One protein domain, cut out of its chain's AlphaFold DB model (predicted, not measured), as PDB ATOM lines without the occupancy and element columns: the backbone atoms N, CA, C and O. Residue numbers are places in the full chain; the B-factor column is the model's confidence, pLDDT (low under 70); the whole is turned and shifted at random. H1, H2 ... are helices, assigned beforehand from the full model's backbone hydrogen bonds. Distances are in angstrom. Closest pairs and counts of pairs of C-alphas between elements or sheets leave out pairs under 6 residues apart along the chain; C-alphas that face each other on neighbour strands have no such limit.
ATOM      1  N   GLU A 102     231.152 285.293 322.363       82.94
ATOM      2  CA  GLU A 102     231.225 284.121 321.482       82.94
ATOM      3  C   GLU A 102     230.084 283.119 321.738       82.94
ATOM      4  O   GLU A 102     229.592 282.482 320.803       82.94
ATOM      5  N   GLY A 103     229.599 283.041 322.983       86.81
ATOM      6  CA  GLY A 103     228.426 282.250 323.364       86.81
ATOM      7  C   GLY A 103     227.123 282.757 322.739       86.81
ATOM      8  O   GLY A 103     226.380 281.974 322.150       86.81
ATOM      9  N   ALA A 104     226.875 284.070 322.764       80.75
ATOM     10  CA  ALA A 104     225.669 284.667 322.184       80.75
ATOM     11  C   ALA A 104     225.619 284.509 320.655       80.75
ATOM     12  O   ALA A 104     224.550 284.280 320.081       80.75
ATOM     13  N   TRP A 105     226.781 284.580 319.999       87.75
ATOM     14  CA  TRP A 105     226.920 284.314 318.567       87.75
ATOM     15  C   TRP A 105     226.608 282.850 318.225       87.75
ATOM     16  O   TRP A 105     225.812 282.586 317.322       87.75
ATOM     17  N   ARG A 106     227.159 281.891 318.980       81.62
ATOM     18  CA  ARG A 106     226.900 280.453 318.779       81.62
ATOM     19  C   ARG A 106     225.441 280.080 319.024       81.62
ATOM     20  O   ARG A 106     224.861 279.357 318.217       81.62
ATOM     21  N   ASP A 107     224.823 280.637 320.060       73.19
ATOM     22  CA  ASP A 107     223.412 280.409 320.369       73.19
ATOM     23  C   ASP A 107     222.476 280.983 319.296       73.19
ATOM     24  O   ASP A 107     221.464 280.372 318.951       73.19
ATOM     25  N   ALA A 108     222.801 282.150 318.731       71.94
ATOM     26  CA  ALA A 108     222.036 282.738 317.631       71.94
ATOM     27  C   ALA A 108     222.126 281.893 316.348       71.94
ATOM     28  O   ALA A 108     221.113 281.683 315.679       71.94
ATOM     29  N   VAL A 109     223.311 281.356 316.039       71.38
ATOM     30  CA  VAL A 109     223.528 280.453 314.896       71.38
ATOM     31  C   VAL A 109     222.802 279.116 315.097       71.38
ATOM     32  O   VAL A 109     222.149 278.634 314.171       71.38
ATOM     33  N   ALA A 110     222.833 278.545 316.305       70.56
ATOM     34  CA  ALA A 110     222.130 277.304 316.634       70.56
ATOM     35  C   ALA A 110     220.598 277.457 316.570       70.56
ATOM     36  O   ALA A 110     219.910 276.597 316.020       70.56
ATOM     37  N   ARG A 111     220.053 278.587 317.049       61.44
ATOM     38  CA  ARG A 111     218.617 278.904 316.940       61.44
ATOM     39  C   ARG A 111     218.168 279.115 315.493       61.44
ATOM     40  O   ARG A 111     217.088 278.665 315.124       61.44
ATOM     41  N   ALA A 112     218.999 279.737 314.655       50.41
ATOM     42  CA  ALA A 112     218.708 279.902 313.231       50.41
ATOM     43  C   ALA A 112     218.709 278.564 312.468       50.41
ATOM     44  O   ALA A 112     217.890 278.367 311.571       50.41
ATOM     45  N   ALA A 113     219.577 277.621 312.850       50.81
ATOM     46  CA  ALA A 113     219.622 276.281 312.263       50.81
ATOM     47  C   ALA A 113     218.382 275.427 312.601       50.81
ATOM     48  O   ALA A 113     217.986 274.575 311.807       50.81
ATOM     49  N   ALA A 114     217.735 275.676 313.745       54.94
ATOM     50  CA  ALA A 114     216.568 274.922 314.203       54.94
ATOM     51  C   ALA A 114     215.258 275.255 313.455       54.94
ATOM     52  O   ALA A 114     214.329 274.450 313.469       54.94
ATOM     53  N   LEU A 115     215.162 276.404 312.773       47.78
ATOM     54  CA  LEU A 115     213.885 276.918 312.253       47.78
ATOM     55  C   LEU A 115     213.494 276.476 310.824       47.78
ATOM     56  O   LEU A 115     212.443 276.890 310.353       47.78
ATOM     57  N   ARG A 116     214.268 275.628 310.121       40.00
ATOM     58  CA  ARG A 116     213.964 275.110 308.751       40.00
ATOM     59  C   ARG A 116     213.487 276.158 307.715       40.00
ATOM     60  O   ARG A 116     212.887 275.805 306.702       40.00
ATOM     61  N   VAL A 117     213.777 277.437 307.920       41.53
ATOM     62  CA  VAL A 117     213.592 278.491 306.918       41.53
ATOM     63  C   VAL A 117     214.844 278.512 306.056       41.53
ATOM     64  O   VAL A 117     215.930 278.463 306.622       41.53
ATOM     65  N   ASP A 118     214.712 278.577 304.724       43.31
ATOM     66  CA  ASP A 118     215.863 278.639 303.812       43.31
ATOM     67  C   ASP A 118     216.784 279.812 304.216       43.31
ATOM     68  O   ASP A 118     216.466 280.987 303.975       43.31
ATOM     69  N   PRO A 119     217.910 279.525 304.896       44.81
ATOM     70  CA  PRO A 119     218.630 280.524 305.675       44.81
ATOM     71  C   PRO A 119     219.375 281.495 304.762       44.81
ATOM     72  O   PRO A 119     219.770 282.577 305.179       44.81
ATOM     73  N   ARG A 120     219.552 281.154 303.484       45.00
ATOM     74  CA  ARG A 120     220.386 281.923 302.558       45.00
ATOM     75  C   ARG A 120     219.705 283.197 302.056       45.00
ATOM     76  O   ARG A 120     220.393 284.191 301.835       45.00
ATOM     77  N   ALA A 121     218.377 283.208 301.934       42.84
ATOM     78  CA  ALA A 121     217.633 284.357 301.407       42.84
ATOM     79  C   ALA A 121     217.323 285.426 302.474       42.84
ATOM     80  O   ALA A 121     217.357 286.624 302.188       42.84
ATOM     81  N   LEU A 122     217.057 285.003 303.715       49.47
ATOM     82  CA  LEU A 122     216.728 285.900 304.827       49.47
ATOM     83  C   LEU A 122     217.970 286.442 305.540       49.47
ATOM     84  O   LEU A 122     218.008 287.634 305.850       49.47
ATOM     85  N   VAL A 123     219.012 285.620 305.718       67.31
ATOM     86  CA  VAL A 123     220.271 286.066 306.334       67.31
ATOM     87  C   VAL A 123     220.923 287.132 305.460       67.31
ATOM     88  O   VAL A 123     221.223 288.206 305.959       67.31
ATOM     89  N   GLY A 124     221.009 286.945 304.139       82.12
ATOM     90  CA  GLY A 124     221.626 287.945 303.256       82.12
ATOM     91  C   GLY A 124     221.019 289.349 303.391       82.12
ATOM     92  O   GLY A 124     221.745 290.336 303.505       82.12
ATOM     93  N   ARG A 125     219.686 289.463 303.448       68.25
ATOM     94  CA  ARG A 125     219.013 290.769 303.533       68.25
ATOM     95  C   ARG A 125     219.011 291.348 304.949       68.25
ATOM     96  O   ARG A 125     219.221 292.550 305.094       68.25
ATOM     97  N   ALA A 126     218.811 290.524 305.977       73.31
ATOM     98  CA  ALA A 126     218.853 290.972 307.368       73.31
ATOM     99  C   ALA A 126     220.268 291.414 307.776       73.31
ATOM    100  O   ALA A 126     220.428 292.479 308.373       73.31
ATOM    101  N   THR A 127     221.301 290.669 307.374       76.62
ATOM    102  CA  THR A 127     222.701 291.022 307.634       76.62
ATOM    103  C   THR A 127     223.094 292.306 306.904       76.62
ATOM    104  O   THR A 127     223.733 293.160 307.508       76.62
ATOM    105  N   LEU A 128     222.645 292.516 305.660       76.44
ATOM    106  CA  LEU A 128     222.883 293.775 304.940       76.44
ATOM    107  C   LEU A 128     222.179 294.976 305.588       76.44
ATOM    108  O   LEU A 128     222.751 296.065 305.640       76.44
ATOM    109  N   LEU A 129     220.955 294.808 306.097       83.25
ATOM    110  CA  LEU A 129     220.235 295.880 306.795       83.25
ATOM    111  C   LEU A 129     220.876 296.215 308.147       83.25
ATOM    112  O   LEU A 129     221.020 297.395 308.467       83.25
ATOM    113  N   LEU A 130     221.317 295.203 308.896       84.88
ATOM    114  CA  LEU A 130     222.047 295.381 310.150       84.88
ATOM    115  C   LEU A 130     223.403 296.055 309.908       84.88
ATOM    116  O   LEU A 130     223.735 297.036 310.566       84.88
ATOM    117  N   GLN A 131     224.156 295.597 308.906       80.06
ATOM    118  CA  GLN A 131     225.432 296.197 308.526       80.06
ATOM    119  C   GLN A 131     225.250 297.659 308.102       80.06
ATOM    120  O   GLN A 131     226.006 298.528 308.531       80.06
ATOM    121  N   ARG A 132     224.211 297.963 307.315       83.56
ATOM    122  CA  ARG A 132     223.893 299.338 306.910       83.56
ATOM    123  C   ARG A 132     223.510 300.214 308.104       83.56
ATOM    124  O   ARG A 132     223.943 301.364 308.148       83.56
ATOM    125  N   SER A 133     222.737 299.704 309.065       85.69
ATOM    126  CA  SER A 133     222.354 300.482 310.251       85.69
ATOM    127  C   SER A 133     223.550 300.737 311.176       85.69
ATOM    128  O   SER A 133     223.731 301.865 311.634       85.69
ATOM    129  N   MET A 134     224.422 299.742 311.366       83.12
ATOM    130  CA  MET A 134     225.653 299.876 312.150       83.12
ATOM    131  C   MET A 134     226.611 300.891 311.525       83.12
ATOM    132  O   MET A 134     227.110 301.767 312.226       83.12
ATOM    133  N   VAL A 135     226.819 300.839 310.206       81.31
ATOM    134  CA  VAL A 135     227.664 301.813 309.493       81.31
ATOM    135  C   VAL A 135     227.095 303.229 309.615       81.31
ATOM    136  O   VAL A 135     227.845 304.163 309.887       81.31
ATOM    137  N   GLN A 136     225.776 303.402 309.492       86.19
ATOM    138  CA  GLN A 136     225.141 304.711 309.680       86.19
ATOM    139  C   GLN A 136     225.292 305.238 311.110       86.19
ATOM    140  O   GLN A 136     225.486 306.436 311.306       86.19
ATOM    141  N   GLN A 137     225.221 304.372 312.121       84.31
ATOM    142  CA  GLN A 137     225.435 304.781 313.509       84.31
ATOM    143  C   GLN A 137     226.888 305.134 313.794       84.31
ATOM    144  O   GLN A 137     227.139 306.135 314.460       84.31
ATOM    145  N   LEU A 138     227.831 304.375 313.240       79.12
ATOM    146  CA  LEU A 138     229.254 304.676 313.332       79.12
ATOM    147  C   LEU A 138     229.560 306.039 312.690       79.12
ATOM    148  O   LEU A 138     230.257 306.857 313.277       79.12
ATOM    149  N   GLN A 139     228.971 306.323 311.525       84.88
ATOM    150  CA  GLN A 139     229.095 307.620 310.855       84.88
ATOM    151  C   GLN A 139     228.514 308.766 311.689       84.88
ATOM    152  O   GLN A 139     229.165 309.797 311.822       84.88
ATOM    153  N   ARG A 140     227.336 308.584 312.299       89.69
ATOM    154  CA  ARG A 140     226.752 309.585 313.210       89.69
ATOM    155  C   ARG A 140     227.615 309.808 314.446       89.69
ATOM    156  O   ARG A 140     227.755 310.941 314.883       89.69
ATOM    157  N   HIS A 141     228.205 308.745 314.990       87.00
ATOM    158  CA  HIS A 141     229.118 308.857 316.120       87.00
ATOM    159  C   HIS A 141     230.377 309.638 315.737       87.00
ATOM    160  O   HIS A 141     230.715 310.584 316.435       87.00
ATOM    161  N   TYR A 142     230.995 309.334 314.589       81.75
ATOM    162  CA  TYR A 142     232.156 310.082 314.098       81.75
ATOM    163  C   TYR A 142     231.845 311.551 313.808       81.75
ATOM    164  O   TYR A 142     232.651 312.423 314.129       81.75
ATOM    165  N   GLN A 143     230.679 311.836 313.224       88.19
ATOM    166  CA  GLN A 143     230.214 313.206 313.002       88.19
ATOM    167  C   GLN A 143     230.044 313.948 314.326       88.19
ATOM    168  O   GLN A 143     230.563 315.048 314.467       88.19
ATOM    169  N   HIS A 144     229.414 313.315 315.316       87.75
ATOM    170  CA  HIS A 144     229.243 313.889 316.646       87.75
ATOM    171  C   HIS A 144     230.586 314.110 317.356       87.75
ATOM    172  O   HIS A 144     230.810 315.171 317.919       87.75
ATOM    173  N   THR A 145     231.519 313.154 317.311       83.38
ATOM    174  CA  THR A 145     232.852 313.334 317.912       83.38
ATOM    175  C   THR A 145     233.656 314.424 317.211       83.38
ATOM    176  O   THR A 145     234.361 315.178 317.871       83.38
ATOM    177  N   ALA A 146     233.530 314.549 315.886       85.56
ATOM    178  CA  ALA A 146     234.168 315.623 315.133       85.56
ATOM    179  C   ALA A 146     233.540 316.989 315.445       85.56
ATOM    180  O   ALA A 146     234.246 317.991 315.486       85.56
ATOM    181  N   GLU A 147     232.229 317.039 315.683       88.12
ATOM    182  CA  GLU A 147     231.522 318.246 316.109       88.12
ATOM    183  C   GLU A 147     231.913 318.653 317.534       88.12
ATOM    184  O   GLU A 147     232.258 319.811 317.748       88.12
ATOM    185  N   CYS A 148     231.993 317.707 318.474       83.44
ATOM    186  CA  CYS A 148     232.527 317.955 319.815       83.44
ATOM    187  C   CYS A 148     233.967 318.479 319.762       83.44
ATOM    188  O   CYS A 148     234.252 319.507 320.364       83.44
ATOM    189  N   ALA A 149     234.847 317.853 318.974       85.25
ATOM    190  CA  ALA A 149     236.227 318.311 318.816       85.25
ATOM    191  C   ALA A 149     236.319 319.706 318.167       85.25
ATOM    192  O   ALA A 149     237.177 320.506 318.531       85.25
ATOM    193  N   ARG A 150     235.421 320.036 317.226       88.94
ATOM    194  CA  ARG A 150     235.321 321.388 316.648       88.94
ATOM    195  C   ARG A 150     234.842 322.416 317.669       88.94
ATOM    196  O   ARG A 150     235.354 323.529 317.667       88.94
ATOM    197  N   LEU A 151     233.885 322.058 318.524       87.00
ATOM    198  CA  LEU A 151     233.383 322.929 319.588       87.00
ATOM    199  C   LEU A 151     234.423 323.132 320.697       87.00
ATOM    200  O   LEU A 151     234.548 324.243 321.202       87.00
ATOM    201  N   GLU A 152     235.215 322.110 321.023       87.44
ATOM    202  CA  GLU A 152     236.360 322.228 321.936       87.44
ATOM    203  C   GLU A 152     237.463 323.115 321.340       87.44
ATOM    204  O   GLU A 152     237.995 323.987 322.027       87.44
ATOM    205  N   ALA A 153     237.760 322.968 320.045       86.31
ATOM    206  CA  ALA A 153     238.733 323.805 319.343       86.31
ATOM    207  C   ALA A 153     238.274 325.266 319.164       86.31
ATOM    208  O   ALA A 153     239.112 326.157 319.047       86.31
ATOM    209  N   ALA A 154     236.961 325.528 319.160       89.00
ATOM    210  CA  ALA A 154     236.398 326.876 319.056       89.00
ATOM    211  C   ALA A 154     236.583 327.720 320.334       89.00
ATOM    212  O   ALA A 154     236.358 328.930 320.303       89.00
ATOM    213  N   GLY A 155     237.027 327.107 321.437       84.19
ATOM    214  CA  GLY A 155     237.321 327.793 322.689       84.19
ATOM    215  C   GLY A 155     236.076 328.280 323.455       84.19
ATOM    216  O   GLY A 155     234.959 328.313 322.935       84.19
ATOM    217  N   PRO A 156     236.249 328.679 324.729       78.94
ATOM    218  CA  PRO A 156     235.152 328.987 325.655       78.94
ATOM    219  C   PRO A 156     234.380 330.281 325.338       78.94
ATOM    220  O   PRO A 156     233.420 330.604 326.032       78.94
ATOM    221  N   THR A 157     234.769 331.032 324.307       81.75
ATOM    222  CA  THR A 157     234.109 332.287 323.917       81.75
ATOM    223  C   THR A 157     232.915 332.078 322.985       81.75
ATOM    224  O   THR A 157     232.192 333.033 322.702       81.75
ATOM    225  N   HIS A 158     232.660 330.849 322.520       78.94
ATOM    226  CA  HIS A 158     231.540 330.573 321.625       78.94
ATOM    227  C   HIS A 158     230.242 330.288 322.416       78.94
ATOM    228  O   HIS A 158     230.189 329.313 323.171       78.94
ATOM    229  N   PRO A 159     229.147 331.053 322.225       77.94
ATOM    230  CA  PRO A 159     227.905 330.895 322.998       77.94
ATOM    231  C   PRO A 159     227.262 329.502 322.848       77.94
ATOM    232  O   PRO A 159     226.582 329.023 323.755       77.94
ATOM    233  N   ALA A 160     227.542 328.799 321.745       70.75
ATOM    234  CA  ALA A 160     227.105 327.415 321.544       70.75
ATOM    235  C   ALA A 160     227.836 326.394 322.443       70.75
ATOM    236  O   ALA A 160     227.236 325.394 322.830       70.75
ATOM    237  N   ALA A 161     229.096 326.645 322.819       68.75
ATOM    238  CA  ALA A 161     229.846 325.775 323.726       68.75
ATOM    239  C   ALA A 161     229.313 325.882 325.165       68.75
ATOM    240  O   ALA A 161     229.173 324.872 325.850       68.75
ATOM    241  N   ALA A 162     228.906 327.086 325.589       72.12
ATOM    242  CA  ALA A 162     228.247 327.305 326.878       72.12
ATOM    243  C   ALA A 162     226.866 326.624 326.949       72.12
ATOM    244  O   ALA A 162     226.536 326.004 327.963       72.12
ATOM    245  N   ALA A 163     226.086 326.671 325.861       75.62
ATOM    246  CA  ALA A 163     224.805 325.965 325.748       75.62
ATOM    247  C   ALA A 163     224.973 324.430 325.724       75.62
ATOM    248  O   ALA A 163     224.192 323.702 326.338       75.62
ATOM    249  N   ALA A 164     226.016 323.919 325.062       73.81
ATOM    250  CA  ALA A 164     226.340 322.493 325.050       73.81
ATOM    251  C   ALA A 164     226.824 321.996 326.424       73.81
ATOM    252  O   ALA A 164     226.406 320.927 326.867       73.81
ATOM    253  N   ALA A 165     227.633 322.786 327.136       72.88
ATOM    254  CA  ALA A 165     228.099 322.468 328.485       72.88
ATOM    255  C   ALA A 165     226.959 322.480 329.517       72.88
ATOM    256  O   ALA A 165     226.877 321.580 330.350       72.88
ATOM    257  N   THR A 166     226.032 323.440 329.434       80.81
ATOM    258  CA  THR A 166     224.835 323.471 330.297       80.81
ATOM    259  C   THR A 166     223.855 322.343 329.973       80.81
ATOM    260  O   THR A 166     223.308 321.736 330.891       80.81
ATOM    261  N   SER A 167     223.690 321.980 328.698       72.50
ATOM    262  CA  SER A 167     222.932 320.794 328.267       72.50
ATOM    263  C   SER A 167     223.548 319.486 328.786       72.50
ATOM    264  O   SER A 167     222.842 318.641 329.341       72.50
ATOM    265  N   ALA A 168     224.872 319.336 328.687       66.38
ATOM    266  CA  ALA A 168     225.597 318.173 329.196       66.38
ATOM    267  C   ALA A 168     225.551 318.086 330.731       66.38
ATOM    268  O   ALA A 168     225.335 317.004 331.273       66.38
ATOM    269  N   ALA A 169     225.666 319.218 331.433       71.12
ATOM    270  CA  ALA A 169     225.528 319.288 332.887       71.12
ATOM    271  C   ALA A 169     224.094 318.979 333.350       71.12
ATOM    272  O   ALA A 169     223.908 318.241 334.315       71.12
TER     273      ALA A 169
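AT A GLANCE: This is residues 102 to 169 of the 566 residues of an uncharacterized protein of Monoraphidium neglectum (UniProt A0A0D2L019). One long helix, H2, makes the length of a rod, with a short helix turning back at each end, H1 before it and H3 after it. H1 and H3 are far apart, and residues 124 to 147 of H2 stand free. The printed part has 68 residues and is all helix, in the order H1, H2, H3, with no named strand. It is extended, with a radius of gyration of the C-alphas of 21.0 A and spans of 62 by 22 by 17 A.

IN THESE COORDINATES: H2, residues 119 to 153, is 49.6 A long, from C-alpha 119 at (218.630, 280.524, 305.675) to C-alpha 153 at (238.733, 323.805, 319.343). H1 is residues 102 to 114, 18.8 A, and H3 residues 159 to 169, 15.4 A.

HOW THE PARTS SIT: H2 and H3 only just touch, with 3 pairs of C-alphas within 8 A, and only at the corner, H2 with residues 151 to 152 alone; the closest C-alphas, of Leu 151 and Ala 161, are 6.1 A apart. They run opposite ways at a steep tilt of 60 degrees. H1 and H2 are close but not clearly touching, the closest C-alphas, of Ala 112 and Pro 119, being 7.6 A apart; they run opposite ways at a shallow tilt of 31 degrees. H1 and H3 are apart. Every O i to N i+4 pair is within hydrogen-bond range in H1 and H3, and 29 of 31 in H2.

THE WHOLE: The C-alphas farthest apart, of Arg 116 and Thr 157, are 62.5 A apart. The printed part has no cut, and both links are tight. Model pLDDT is under 70 at residues 111 to 123, 125, 161 and 168.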